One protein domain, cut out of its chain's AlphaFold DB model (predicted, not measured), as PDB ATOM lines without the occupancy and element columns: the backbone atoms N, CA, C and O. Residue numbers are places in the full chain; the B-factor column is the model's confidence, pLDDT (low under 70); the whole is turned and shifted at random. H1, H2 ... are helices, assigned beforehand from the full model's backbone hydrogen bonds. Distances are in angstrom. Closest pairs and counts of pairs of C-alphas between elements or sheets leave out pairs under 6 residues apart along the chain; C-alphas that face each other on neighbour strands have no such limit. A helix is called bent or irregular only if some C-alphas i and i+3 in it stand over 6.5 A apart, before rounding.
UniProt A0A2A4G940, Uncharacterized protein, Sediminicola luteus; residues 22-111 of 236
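This is residues 22 to 111 of the 236 residues of an uncharacterized protein of Sediminicola luteus (UniProt A0A2A4G940). One long, kinked helix, H1, makes the core, and four of the other helices are set round it: H2 folds back beside its residues 29 to 37 as a hairpin, H3 and H6 cross it on different sides, and little H5 packs on its residues 26 to 30. H4 sits out at one end of the longest axis, beyond H6, while the start of H2 makes the other end. The printed part has 90 residues with six named helices, H1 to H6 in order along the chain, and no named strand; the class is all helix. It is compact, with a radius of gyration of the C-alphas of 12.7 A, yet only just elongated, spanning 37 by 24 by 22 A.

Begin with the longest helix, H1, residues 22 to 39, which has a kink of 25 degrees near residue 33. H1 is irregular, with C-alphas 35 and 38 at 7.4 A. With residues 29 to 37 alone it touches H2, residues 42 to 54; look at Asn 29 and Leu 52, whose C-alphas are the closest at 6.3 A. This hairpin has a shallow tilt of 30 degrees, opposite ways. H2 is only just irregular, with C-alphas 43 and 46 at 6.7 A. With residues 24 to 32 alone H1 touches H3, residues 58 to 71, at a steep tilt of 60 degrees, opposite ways; the closest C-alphas, of Lys 28 and Lys 64, are 4.9 A apart. With residues 27 to 35 alone H1 touches H6, residues 99 to 110, about perpendicular at 76 degrees; the closest C-alphas, of Phe 31 and Val 105, are 6.4 A apart. With residues 26 to 30 alone H1 touches H5, residues 92 to 96, closest at the C-alphas of Gly 26 and Phe 92, 5.6 A apart. H4, residues 76 to 84, only just touches H6, with 3 pairs of C-alphas within 8 A, the closest those of Leu 82 and Phe 104 at 7.4 A. H1 and H4 are apart. Every O i to N i+4 pair is within hydrogen-bond range in H3, H4 and H6; the counts are 12 of 14 in H1, 7 of 9 in H2 and 0 of 1 in H5, where 2 of 2 O i to N i+3 pairs are within range.

Find C-alpha 22 at (37.518, 6.550, 36.168); from there H1 runs 26.5 A to C-alpha 39 at (22.069, 27.889, 33.174). H2 measures 19.8 A, H3 19.9 A, H4 12.5 A and H5 7.0 A. H6 runs 14.6 A to C-alpha 110 at (35.774, 26.005, 38.918).

Look to Gly 43 and Asp 76 for the two C-alphas farthest apart, at 39.1 A. The printed part has no cut. The link from H4 to H5 is short, with 7 residues, the others are tight, and no link is long. The mean pLDDT of the printed part is 83.2, and residue 22, residues 86 to 94 and residue 111 are under 70.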
ATOM      1  N   ALA A  22      38.853   6.313  35.630       69.69
ATOM      2  CA  ALA A  22      37.518   6.550  36.168       69.69
ATOM      3  C   ALA A  22      37.394   7.851  36.984       69.69
ATOM      4  O   ALA A  22      36.431   8.586  36.771       69.69
ATOM      5  N   ILE A  23      38.358   8.170  37.858       76.56
ATOM      6  CA  ILE A  23      38.310   9.380  38.703       76.56
ATOM      7  C   ILE A  23      38.481  10.625  37.833       76.56
ATOM      8  O   ILE A  23      37.660  11.534  37.900       76.56
ATOM      9  N   ILE A  24      39.463  10.629  36.927       81.69
ATOM     10  CA  ILE A  24      39.676  11.741  35.982       81.69
ATOM     11  C   ILE A  24      38.448  11.935  35.080       81.69
ATOM     12  O   ILE A  24      38.012  13.062  34.833       81.69
ATOM     13  N   ASN A  25      37.836  10.840  34.610       80.94
ATOM     14  CA  ASN A  25      36.592  10.910  33.842       80.94
ATOM     15  C   ASN A  25      35.411  11.449  34.664       80.94
ATOM     16  O   ASN A  25      34.540  12.117  34.107       80.94
ATOM     17  N   GLY A  26      35.383  11.162  35.961       83.50
ATOM     18  CA  GLY A  26      34.439  11.726  36.912       83.50
ATOM     19  C   GLY A  26      34.614  13.229  37.080       83.50
ATOM     20  O   GLY A  26      33.687  13.987  36.802       83.50
ATOM     21  N   LEU A  27      35.830  13.656  37.428       87.19
ATOM     22  CA  LEU A  27      36.208  15.054  37.647       87.19
ATOM     23  C   LEU A  27      35.915  15.933  36.432       87.19
ATOM     24  O   LEU A  27      35.299  16.985  36.573       87.19
ATOM     25  N   LYS A  28      36.275  15.498  35.217       88.62
ATOM     26  CA  LYS A  28      35.994  16.288  34.006       88.62
ATOM     27  C   LYS A  28      34.492  16.432  33.742       88.62
ATOM     28  O   LYS A  28      34.049  17.482  33.292       88.62
ATOM     29  N   ASN A  29      33.692  15.398  34.013       89.12
ATOM     30  CA  ASN A  29      32.241  15.485  33.858       89.12
ATOM     31  C   ASN A  29      31.627  16.373  34.948       89.12
ATOM     32  O   ASN A  29      30.713  17.141  34.650       89.12
ATOM     33  N   LEU A  30      32.148  16.295  36.176       89.00
ATOM     34  CA  LEU A  30      31.717  17.107  37.311       89.00
ATOM     35  C   LEU A  30      32.025  18.584  37.056       89.00
ATOM     36  O   LEU A  30      31.128  19.410  37.157       89.00
ATOM     37  N   PHE A  31      33.230  18.900  36.579       90.50
ATOM     38  CA  PHE A  31      33.601  20.240  36.131       90.50
ATOM     39  C   PHE A  31      32.603  20.799  35.111       90.50
ATOM     40  O   PHE A  31      32.022  21.861  35.332       90.50
ATOM     41  N   VAL A  32      32.344  20.074  34.014       91.00
ATOM     42  CA  VAL A  32      31.419  20.556  32.972       91.00
ATOM     43  C   VAL A  32      29.996  20.721  33.507       91.00
ATOM     44  O   VAL A  32      29.292  21.656  33.115       91.00
ATOM     45  N   TYR A  33      29.570  19.839  34.412       89.75
ATOM     46  CA  TYR A  33      28.294  19.980  35.091       89.75
ATOM     47  C   TYR A  33      28.240  21.263  35.927       89.75
ATOM     48  O   TYR A  33      27.349  22.083  35.710       89.75
ATOM     49  N   LEU A  34      29.211  21.485  36.815       88.44
ATOM     50  CA  LEU A  34      29.230  22.610  37.749       88.44
ATOM     51  C   LEU A  34      29.303  23.967  37.036       88.44
ATOM     52  O   LEU A  34      28.558  24.883  37.386       88.44
ATOM     53  N   ILE A  35      30.096  24.093  35.964       87.88
ATOM     54  CA  ILE A  35      30.184  25.361  35.218       87.88
ATOM     55  C   ILE A  35      28.905  25.694  34.435       87.88
ATOM     56  O   ILE A  35      28.701  26.857  34.076       87.88
ATOM     57  N   HIS A  36      28.050  24.705  34.141       87.44
ATOM     58  CA  HIS A  36      26.886  24.889  33.270       87.44
ATOM     59  C   HIS A  36      25.535  24.758  33.986       87.44
ATOM     60  O   HIS A  36      24.566  25.366  33.533       87.44
ATOM     61  N   GLN A  37      25.451  24.034  35.106       85.12
ATOM     62  CA  GLN A  37      24.188  23.672  35.763       85.12
ATOM     63  C   GLN A  37      23.308  24.864  36.160       85.12
ATOM     64  O   GLN A  37      22.085  24.739  36.170       85.12
ATOM     65  N   ASN A  38      23.909  26.022  36.446       85.69
ATOM     66  CA  ASN A  38      23.186  27.244  36.810       85.69
ATOM     67  C   ASN A  38      22.445  27.879  35.623       85.69
ATOM     68  O   ASN A  38      21.582  28.728  35.822       85.69
ATOM     69  N   ASN A  39      22.758  27.460  34.392       83.31
ATOM     70  CA  ASN A  39      22.069  27.889  33.174       83.31
ATOM     71  C   ASN A  39      20.951  26.920  32.754       83.31
ATOM     72  O   ASN A  39      20.293  27.161  31.744       83.31
ATOM     73  N   LEU A  40      20.762  25.822  33.492       84.88
ATOM     74  CA  LEU A  40      19.781  24.786  33.189       84.88
ATOM     75  C   LEU A  40      18.553  24.919  34.085       84.88
ATOM     76  O   LEU A  40      18.659  25.117  35.297       84.88
ATOM     77  N   GLU A  41      17.375  24.721  33.501       85.69
ATOM     78  CA  GLU A  41      16.149  24.547  34.277       85.69
ATOM     79  C   GLU A  41      16.201  23.240  35.082       85.69
ATOM     80  O   GLU A  41      16.878  22.281  34.702       85.69
ATOM     81  N   VAL A  42      15.439  23.159  36.180       78.44
ATOM     82  CA  VAL A  42      15.433  21.990  37.082       78.44
ATOM     83  C   VAL A  42      15.196  20.676  36.322       78.44
ATOM     84  O   VAL A  42      15.912  19.705  36.546       78.44
ATOM     85  N   GLY A  43      14.268  20.658  35.359       78.25
ATOM     86  CA  GLY A  43      13.977  19.471  34.540       78.25
ATOM     87  C   GLY A  43      15.044  19.124  33.489       78.25
ATOM     88  O   GLY A  43      15.036  18.024  32.939       78.25
ATOM     89  N   GLN A  44      15.972  20.037  33.196       85.06
ATOM     90  CA  GLN A  44      17.028  19.843  32.198       85.06
ATOM     91  C   GLN A  44      18.297  19.228  32.798       85.06
ATOM     92  O   GLN A  44      19.062  18.602  32.064       85.06
ATOM     93  N   LYS A  45      18.513  19.352  34.117       86.00
ATOM     94  CA  LYS A  45      19.729  18.878  34.802       86.00
ATOM     95  C   LYS A  45      19.962  17.377  34.625       86.00
ATOM     96  O   LYS A  45      21.039  16.978  34.190       86.00
ATOM     97  N   ASP A  46      18.934  16.554  34.834       83.38
ATOM     98  CA  ASP A  46      19.026  15.096  34.651       83.38
ATOM     99  C   ASP A  46      19.340  14.703  33.204       83.38
ATOM    100  O   ASP A  46      20.097  13.768  32.936       83.38
ATOM    101  N   THR A  47      18.761  15.431  32.248       85.38
ATOM    102  CA  THR A  47      19.020  15.202  30.823       85.38
ATOM    103  C   THR A  47      20.449  15.604  30.475       85.38
ATOM    104  O   THR A  47      21.133  14.878  29.757       85.38
ATOM    105  N   PHE A  48      20.936  16.718  31.021       88.31
ATOM    106  CA  PHE A  48      22.307  17.166  30.816       88.31
ATOM    107  C   PHE A  48      23.331  16.187  31.397       88.31
ATOM    108  O   PHE A  48      24.310  15.878  30.723       88.31
ATOM    109  N   LEU A  49      23.076  15.614  32.577       85.19
ATOM    110  CA  LEU A  49      23.922  14.566  33.157       85.19
ATOM    111  C   LEU A  49      24.037  13.341  32.241       85.19
ATOM    112  O   LEU A  49      25.140  12.842  32.016       85.19
ATOM    113  N   LYS A  50      22.922  12.892  31.650       83.69
ATOM    114  CA  LYS A  50      22.938  11.805  30.654       83.69
ATOM    115  C   LYS A  50      23.737  12.189  29.415       83.69
ATOM    116  O   LYS A  50      24.558  11.408  28.949       83.69
ATOM    117  N   VAL A  51      23.553  13.408  28.906       87.19
ATOM    118  CA  VAL A  51      24.329  13.918  27.766       87.19
ATOM    119  C   VAL A  51      25.827  13.935  28.088       87.19
ATOM    120  O   VAL A  51      26.617  13.501  27.255       87.19
ATOM    121  N   LEU A  52      26.232  14.358  29.289       86.38
ATOM    122  CA  LEU A  52      27.635  14.345  29.706       86.38
ATOM    123  C   LEU A  52      28.219  12.933  29.777       86.38
ATOM    124  O   LEU A  52      29.377  12.750  29.401       86.38
ATOM    125  N   ALA A  53      27.442  11.954  30.237       78.81
ATOM    126  CA  ALA A  53      27.889  10.571  30.353       78.81
ATOM    127  C   ALA A  53      27.927   9.831  29.004       78.81
ATOM    128  O   ALA A  53      28.815   9.015  28.777       78.81
ATOM    129  N   GLU A  54      26.976  10.111  28.108       80.12
ATOM    130  CA  GLU A  54      26.699   9.263  26.939       80.12
ATOM    131  C   GLU A  54      27.048   9.911  25.594       80.12
ATOM    132  O   GLU A  54      27.108   9.218  24.573       80.12
ATOM    133  N   LYS A  55      27.221  11.236  25.541       81.38
ATOM    134  CA  LYS A  55      27.423  11.971  24.287       81.38
ATOM    135  C   LYS A  55      28.778  12.667  24.257       81.38
ATOM    136  O   LYS A  55      29.161  13.386  25.177       81.38
ATOM    137  N   ASN A  56      29.437  12.549  23.111       82.25
ATOM    138  CA  ASN A  56      30.629  13.321  22.773       82.25
ATOM    139  C   ASN A  56      30.206  14.526  21.927       82.25
ATOM    140  O   ASN A  56      30.295  14.493  20.700       82.25
ATOM    141  N   LEU A  57      29.655  15.557  22.576       90.56
ATOM    142  CA  LEU A  57      29.312  16.808  21.896       90.56
ATOM    143  C   LEU A  57      30.521  17.767  21.903       90.56
ATOM    144  O   LEU A  57      31.133  17.908  22.961       90.56
ATOM    145  N   PRO A  58      30.836  18.478  20.800       90.88
ATOM    146  CA  PRO A  58      32.116  19.179  20.630       90.88
ATOM    147  C   PRO A  58      32.488  20.167  21.744       90.88
ATOM    148  O   PRO A  58      33.575  20.080  22.300       90.88
ATOM    149  N   MET A  59      31.586  21.073  22.134       91.25
ATOM    150  CA  MET A  59      31.884  22.051  23.192       91.25
ATOM    151  C   MET A  59      31.895  21.431  24.592       91.25
ATOM    152  O   MET A  59      32.573  21.941  25.480       91.25
ATOM    153  N   LEU A  60      31.170  20.327  24.799       91.88
ATOM    154  CA  LEU A  60      31.247  19.593  26.064       91.88
ATOM    155  C   LEU A  60      32.580  18.858  26.160       91.88
ATOM    156  O   LEU A  60      33.190  18.850  27.223       91.88
ATOM    157  N   ASP A  61      33.045  18.278  25.055       91.94
ATOM    158  CA  ASP A  61      34.356  17.646  24.986       91.94
ATOM    159  C   ASP A  61      35.484  18.669  25.159       91.94
ATOM    160  O   ASP A  61      36.370  18.450  25.976       91.94
ATOM    161  N   MET A  62      35.388  19.838  24.519       93.19
ATOM    162  CA  MET A  62      36.299  20.966  24.750       93.19
ATOM    163  C   MET A  62      36.383  21.326  26.240       93.19
ATOM    164  O   MET A  62      37.477  21.402  26.791       93.19
ATOM    165  N   ALA A  63      35.248  21.465  26.931       92.25
ATOM    166  CA  ALA A  63      35.256  21.781  28.357       92.25
ATOM    167  C   ALA A  63      35.836  20.643  29.221       92.25
ATOM    168  O   ALA A  63      36.528  20.906  30.204       92.25
ATOM    169  N   LYS A  64      35.633  19.376  28.833       91.62
ATOM    170  CA  LYS A  64      36.288  18.224  29.478       91.62
ATOM    171  C   LYS A  64      37.801  18.226  29.252       91.62
ATOM    172  O   LYS A  64      38.541  17.895  30.171       91.62
ATOM    173  N   GLN A  65      38.265  18.585  28.056       91.56
ATOM    174  CA  GLN A  65      39.692  18.714  27.757       91.56
ATOM    175  C   GLN A  65      40.321  19.850  28.565       91.56
ATOM    176  O   GLN A  65      41.396  19.666  29.125       91.56
ATOM    177  N   PHE A  66      39.626  20.981  28.707       90.94
ATOM    178  CA  PHE A  66      40.070  22.062  29.585       90.94
ATOM    179  C   PHE A  66      40.220  21.592  31.040       90.94
ATOM    180  O   PHE A  66      41.250  21.842  31.655       90.94
ATOM    181  N   ALA A  67      39.254  20.830  31.568       89.75
ATOM    182  CA  ALA A  67      39.373  20.235  32.902       89.75
ATOM    183  C   ALA A  67      40.607  19.328  33.030       89.75
ATOM    184  O   ALA A  67      41.308  19.384  34.032       89.75
ATOM    185  N   ILE A  68      40.901  18.518  32.007       88.81
ATOM    186  CA  ILE A  68      42.105  17.674  31.981       88.81
ATOM    187  C   ILE A  68      43.373  18.534  32.010       88.81
ATOM    188  O   ILE A  68      44.300  18.210  32.746       88.81
ATOM    189  N   HIS A  69      43.410  19.642  31.261       86.19
ATOM    190  CA  HIS A  69      44.534  20.578  31.324       86.19
ATOM    191  C   HIS A  69      44.730  21.134  32.733       86.19
ATOM    192  O   HIS A  69      45.864  21.185  33.193       86.19
ATOM    193  N   LEU A  70      43.659  21.496  33.438       86.38
ATOM    194  CA  LEU A  70      43.764  21.968  34.819       86.38
ATOM    195  C   LEU A  70      44.286  20.872  35.760       86.38
ATOM    196  O   LEU A  70      45.240  21.109  36.492       86.38
ATOM    197  N   ILE A  71      43.723  19.663  35.681       86.31
ATOM    198  CA  ILE A  71      44.114  18.520  36.525       86.31
ATOM    199  C   ILE A  71      45.595  18.168  36.336       86.31
ATOM    200  O   ILE A  71      46.300  17.897  37.303       86.31
ATOM    201  N   ASN A  72      46.084  18.193  35.096       85.44
ATOM    202  CA  ASN A  72      47.482  17.879  34.793       85.44
ATOM    203  C   ASN A  72      48.474  18.932  35.318       85.44
ATOM    204  O   ASN A  72      49.671  18.663  35.333       85.44
ATOM    205  N   ASN A  73      47.988  20.110  35.718       83.00
ATOM    206  CA  ASN A  73      48.785  21.205  36.270       83.00
ATOM    207  C   ASN A  73      48.548  21.409  37.778       83.00
ATOM    208  O   ASN A  73      48.933  22.442  38.324       83.00
ATOM    209  N   PHE A  74      47.911  20.455  38.462       83.44
ATOM    210  CA  PHE A  74      47.817  20.483  39.919       83.44
ATOM    211  C   PHE A  74      49.200  20.412  40.567       83.44
ATOM    212  O   PHE A  74      50.070  19.662  40.121       83.44
ATOM    213  N   SER A  75      49.391  21.185  41.638       83.12
ATOM    214  CA  SER A  75      50.577  21.054  42.479       83.12
ATOM    215  C   SER A  75      50.519  19.753  43.284       83.12
ATOM    216  O   SER A  75      49.452  19.151  43.443       83.12
ATOM    217  N   ASP A  76      51.658  19.328  43.828       84.44
ATOM    218  CA  ASP A  76      51.727  18.121  44.658       84.44
ATOM    219  C   ASP A  76      50.774  18.202  45.865       84.44
ATOM    220  O   ASP A  76      50.194  17.190  46.257       84.44
ATOM    221  N   GLU A  77      50.567  19.397  46.429       86.12
ATOM    222  CA  GLU A  77      49.615  19.626  47.521       86.12
ATOM    223  C   GLU A  77      48.167  19.357  47.088       86.12
ATOM    224  O   GLU A  77      47.451  18.625  47.772       86.12
ATOM    225  N   VAL A  78      47.752  19.871  45.925       85.44
ATOM    226  CA  VAL A  78      46.396  19.663  45.383       85.44
ATOM    227  C   VAL A  78      46.170  18.191  45.022       85.44
ATOM    228  O   VAL A  78      45.093  17.635  45.243       85.44
ATOM    229  N   VAL A  79      47.202  17.508  44.516       84.81
ATOM    230  CA  VAL A  79      47.146  16.062  44.246       84.81
ATOM    231  C   VAL A  79      46.979  15.259  45.542       84.81
ATOM    232  O   VAL A  79      46.241  14.268  45.556       84.81
ATOM    233  N   GLN A  80      47.637  15.661  46.633       83.06
ATOM    234  CA  GLN A  80      47.477  15.022  47.942       83.06
ATOM    235  C   GLN A  80      46.074  15.235  48.513       83.06
ATOM    236  O   GLN A  80      45.491  14.277  49.017       83.06
ATOM    237  N   GLU A  81      45.520  16.442  48.387       85.62
ATOM    238  CA  GLU A  81      44.138  16.737  48.778       85.62
ATOM    239  C   GLU A  81      43.149  15.851  48.015       85.62
ATOM    240  O   GLU A  81      42.381  15.116  48.635       85.62
ATOM    241  N   LEU A  82      43.254  15.796  46.682       85.31
ATOM    242  CA  LEU A  82      42.420  14.916  45.859       85.31
ATOM    243  C   LEU A  82      42.550  13.436  46.258       85.31
ATOM    244  O   LEU A  82      41.569  12.696  46.233       85.31
ATOM    245  N   SER A  83      43.758  12.993  46.618       82.56
ATOM    246  CA  SER A  83      44.017  11.609  47.036       82.56
ATOM    247  C   SER A  83      43.422  11.275  48.409       82.56
ATOM    248  O   SER A  83      43.198  10.100  48.701       82.56
ATOM    249  N   ALA A  84      43.177  12.281  49.253       84.06
ATOM    250  CA  ALA A  84      42.534  12.110  50.550       84.06
ATOM    251  C   ALA A  84      41.004  11.973  50.435       84.06
ATOM    252  O   ALA A  84      40.385  11.382  51.321       84.06
ATOM    253  N   ILE A  85      40.401  12.461  49.344       82.75
ATOM    254  CA  ILE A  85      38.956  12.360  49.099       82.75
ATOM    255  C   ILE A  85      38.595  10.919  48.719       82.75
ATOM    256  O   ILE A  85      39.109  10.345  47.750       82.75
ATOM    257  N   GLN A  86      37.652  10.322  49.454       68.31
ATOM    258  CA  GLN A  86      37.208   8.953  49.198       68.31
ATOM    259  C   GLN A  86      36.429   8.866  47.876       68.31
ATOM    260  O   GLN A  86      35.257   9.226  47.783       68.31
ATOM    261  N   THR A  87      37.092   8.347  46.843       65.00
ATOM    262  CA  THR A  87      36.579   8.307  45.462       65.00
ATOM    263  C   THR A  87      36.434   6.890  44.896       65.00
ATOM    264  O   THR A  87      35.891   6.707  43.802       65.00
ATOM    265  N   GLU A  88      36.876   5.864  45.632       59.66
ATOM    266  CA  GLU A  88      36.799   4.466  45.198       59.66
ATOM    267  C   GLU A  88      35.345   3.992  45.033       59.66
ATOM    268  O   GLU A  88      34.520   4.094  45.938       59.66
ATOM    269  N   GLY A  89      35.025   3.443  43.856       57.06
ATOM    270  CA  GLY A  89      33.713   2.853  43.568       57.06
ATOM    271  C   GLY A  89      32.582   3.852  43.286       57.06
ATOM    272  O   GLY A  89      31.445   3.425  43.069       57.06
ATOM    273  N   LEU A  90      32.857   5.161  43.240       61.19
ATOM    274  CA  LEU A  90      31.839   6.158  42.908       61.19
ATOM    275  C   LEU A  90      31.515   6.140  41.406       61.19
ATOM    276  O   LEU A  90      32.374   6.353  40.551       61.19
ATOM    277  N   GLY A  91      30.241   5.922  41.072       60.75
ATOM    278  CA  GLY A  91      29.709   6.282  39.757       60.75
ATOM    279  C   GLY A  91      29.516   7.796  39.647       60.75
ATOM    280  O   GLY A  91      29.376   8.472  40.660       60.75
ATOM    281  N   PHE A  92      29.434   8.337  38.425       62.34
ATOM    282  CA  PHE A  92      29.319   9.789  38.202       62.34
ATOM    283  C   PHE A  92      28.156  10.449  38.966       62.34
ATOM    284  O   PHE A  92      28.309  11.543  39.491       62.34
ATOM    285  N   LYS A  93      27.009   9.771  39.090       62.62
ATOM    286  CA  LYS A  93      25.883  10.286  39.883       62.62
ATOM    287  C   LYS A  93      26.232  10.390  41.373       62.62
ATOM    288  O   LYS A  93      25.939  11.401  41.986       62.62
ATOM    289  N   ASN A  94      26.939   9.397  41.902       69.62
ATOM    290  CA  ASN A  94      27.368   9.358  43.299       69.62
ATOM    291  C   ASN A  94      28.491  10.372  43.588       69.62
ATOM    292  O   ASN A  94      28.734  10.693  44.742       69.62
ATOM    293  N   MET A  95      29.187  10.867  42.555       78.44
ATOM    294  CA  MET A  95      30.183  11.936  42.696       78.44
ATOM    295  C   MET A  95      29.544  13.303  42.950       78.44
ATOM    296  O   MET A  95      30.174  14.137  43.580       78.44
ATOM    297  N   LEU A  96      28.312  13.533  42.480       80.50
ATOM    298  CA  LEU A  96      27.565  14.764  42.777       80.50
ATOM    299  C   LEU A  96      27.070  14.807  44.222       80.50
ATOM    300  O   LEU A  96      26.864  15.888  44.758       80.50
ATOM    301  N   ASP A  97      26.876  13.634  44.823       82.38
ATOM    302  CA  ASP A  97      26.431  13.488  46.208       82.38
ATOM    303  C   ASP A  97      27.617  13.501  47.199       82.38
ATOM    304  O   ASP A  97      27.411  13.447  48.410       82.38
ATOM    305  N   ASN A  98      28.860  13.544  46.702       85.62
ATOM    306  CA  ASN A  98      30.062  13.663  47.519       85.62
ATOM    307  C   ASN A  98      30.418  15.151  47.676       85.62
ATOM    308  O   ASN A  98      31.053  15.726  46.794       85.62
ATOM    309  N   GLU A  99      29.991  15.753  48.788       87.69
ATOM    310  CA  GLU A  99      30.213  17.177  49.088       87.69
ATOM    311  C   GLU A  99      31.701  17.553  49.054       87.69
ATOM    312  O   GLU A  99      32.050  18.526  48.401       87.69
ATOM    313  N   GLU A 100      32.592  16.734  49.629       87.62
ATOM    314  CA  GLU A 100      34.044  16.991  49.612       87.62
ATOM    315  C   GLU A 100      34.604  17.039  48.182       87.62
ATOM    316  O   GLU A 100      35.446  17.873  47.855       87.62
ATOM    317  N   LEU A 101      34.119  16.161  47.299       87.00
ATOM    318  CA  LEU A 101      34.531  16.136  45.896       87.00
ATOM    319  C   LEU A 101      33.954  17.313  45.103       87.00
ATOM    320  O   LEU A 101      34.633  17.847  44.224       87.00
ATOM    321  N   VAL A 102      32.704  17.694  45.371       88.25
ATOM    322  CA  VAL A 102      32.081  18.870  44.752       88.25
ATOM    323  C   VAL A 102      32.833  20.123  45.169       88.25
ATOM    324  O   VAL A 102      33.260  20.856  44.283       88.25
ATOM    325  N   ASP A 103      33.084  20.308  46.464       88.38
ATOM    326  CA  ASP A 103      33.845  21.433  47.007       88.38
ATOM    327  C   ASP A 103      35.252  21.478  46.410       88.38
ATOM    328  O   ASP A 103      35.697  22.533  45.964       88.38
ATOM    329  N   PHE A 104      35.933  20.333  46.297       89.00
ATOM    330  CA  PHE A 104      37.233  20.257  45.634       89.00
ATOM    331  C   PHE A 104      37.166  20.720  44.176       89.00
ATOM    332  O   PHE A 104      37.975  21.535  43.745       89.00
ATOM    333  N   VAL A 105      36.207  20.231  43.381       87.81
ATOM    334  CA  VAL A 105      36.071  20.685  41.987       87.81
ATOM    335  C   VAL A 105      35.682  22.159  41.939       87.81
ATOM    336  O   VAL A 105      36.160  22.883  41.066       87.81
ATOM    337  N   GLU A 106      34.851  22.626  42.863       86.38
ATOM    338  CA  GLU A 106      34.491  24.030  42.951       86.38
ATOM    339  C   GLU A 106      35.703  24.909  43.259       86.38
ATOM    340  O   GLU A 106      35.907  25.867  42.528       86.38
ATOM    341  N   MET A 107      36.549  24.552  44.224       84.94
ATOM    342  CA  MET A 107      37.744  25.310  44.618       84.94
ATOM    343  C   MET A 107      38.892  25.187  43.603       84.94
ATOM    344  O   MET A 107      39.448  26.181  43.134       84.94
ATOM    345  N   GLU A 108      39.220  23.963  43.200       84.44
ATOM    346  CA  GLU A 108      40.448  23.670  42.461       84.44
ATOM    347  C   GLU A 108      40.264  23.637  40.950       84.44
ATOM    348  O   GLU A 108      41.252  23.706  40.214       84.44
ATOM    349  N   LEU A 109      39.027  23.548  40.443       84.31
ATOM    350  CA  LEU A 109      38.725  23.524  39.006       84.31
ATOM    351  C   LEU A 109      37.842  24.694  38.559       84.31
ATOM    352  O   LEU A 109      38.147  25.312  37.533       84.31
ATOM    353  N   VAL A 110      36.783  25.010  39.306       77.44
ATOM    354  CA  VAL A 110      35.774  26.005  38.918       77.44
ATOM    355  C   VAL A 110      36.079  27.404  39.460       77.44
ATOM    356  O   VAL A 110      35.678  28.354  38.784       77.44
ATOM    357  N   ASP A 111      36.762  27.540  40.610       69.81
ATOM    358  CA  ASP A 111      36.553  28.674  41.527       69.81
ATOM    359  C   ASP A 111      36.578  30.037  40.818       69.81
ATOM    360  O   ASP A 111      37.632  30.512  40.375       69.81
TER     361      ASP A 111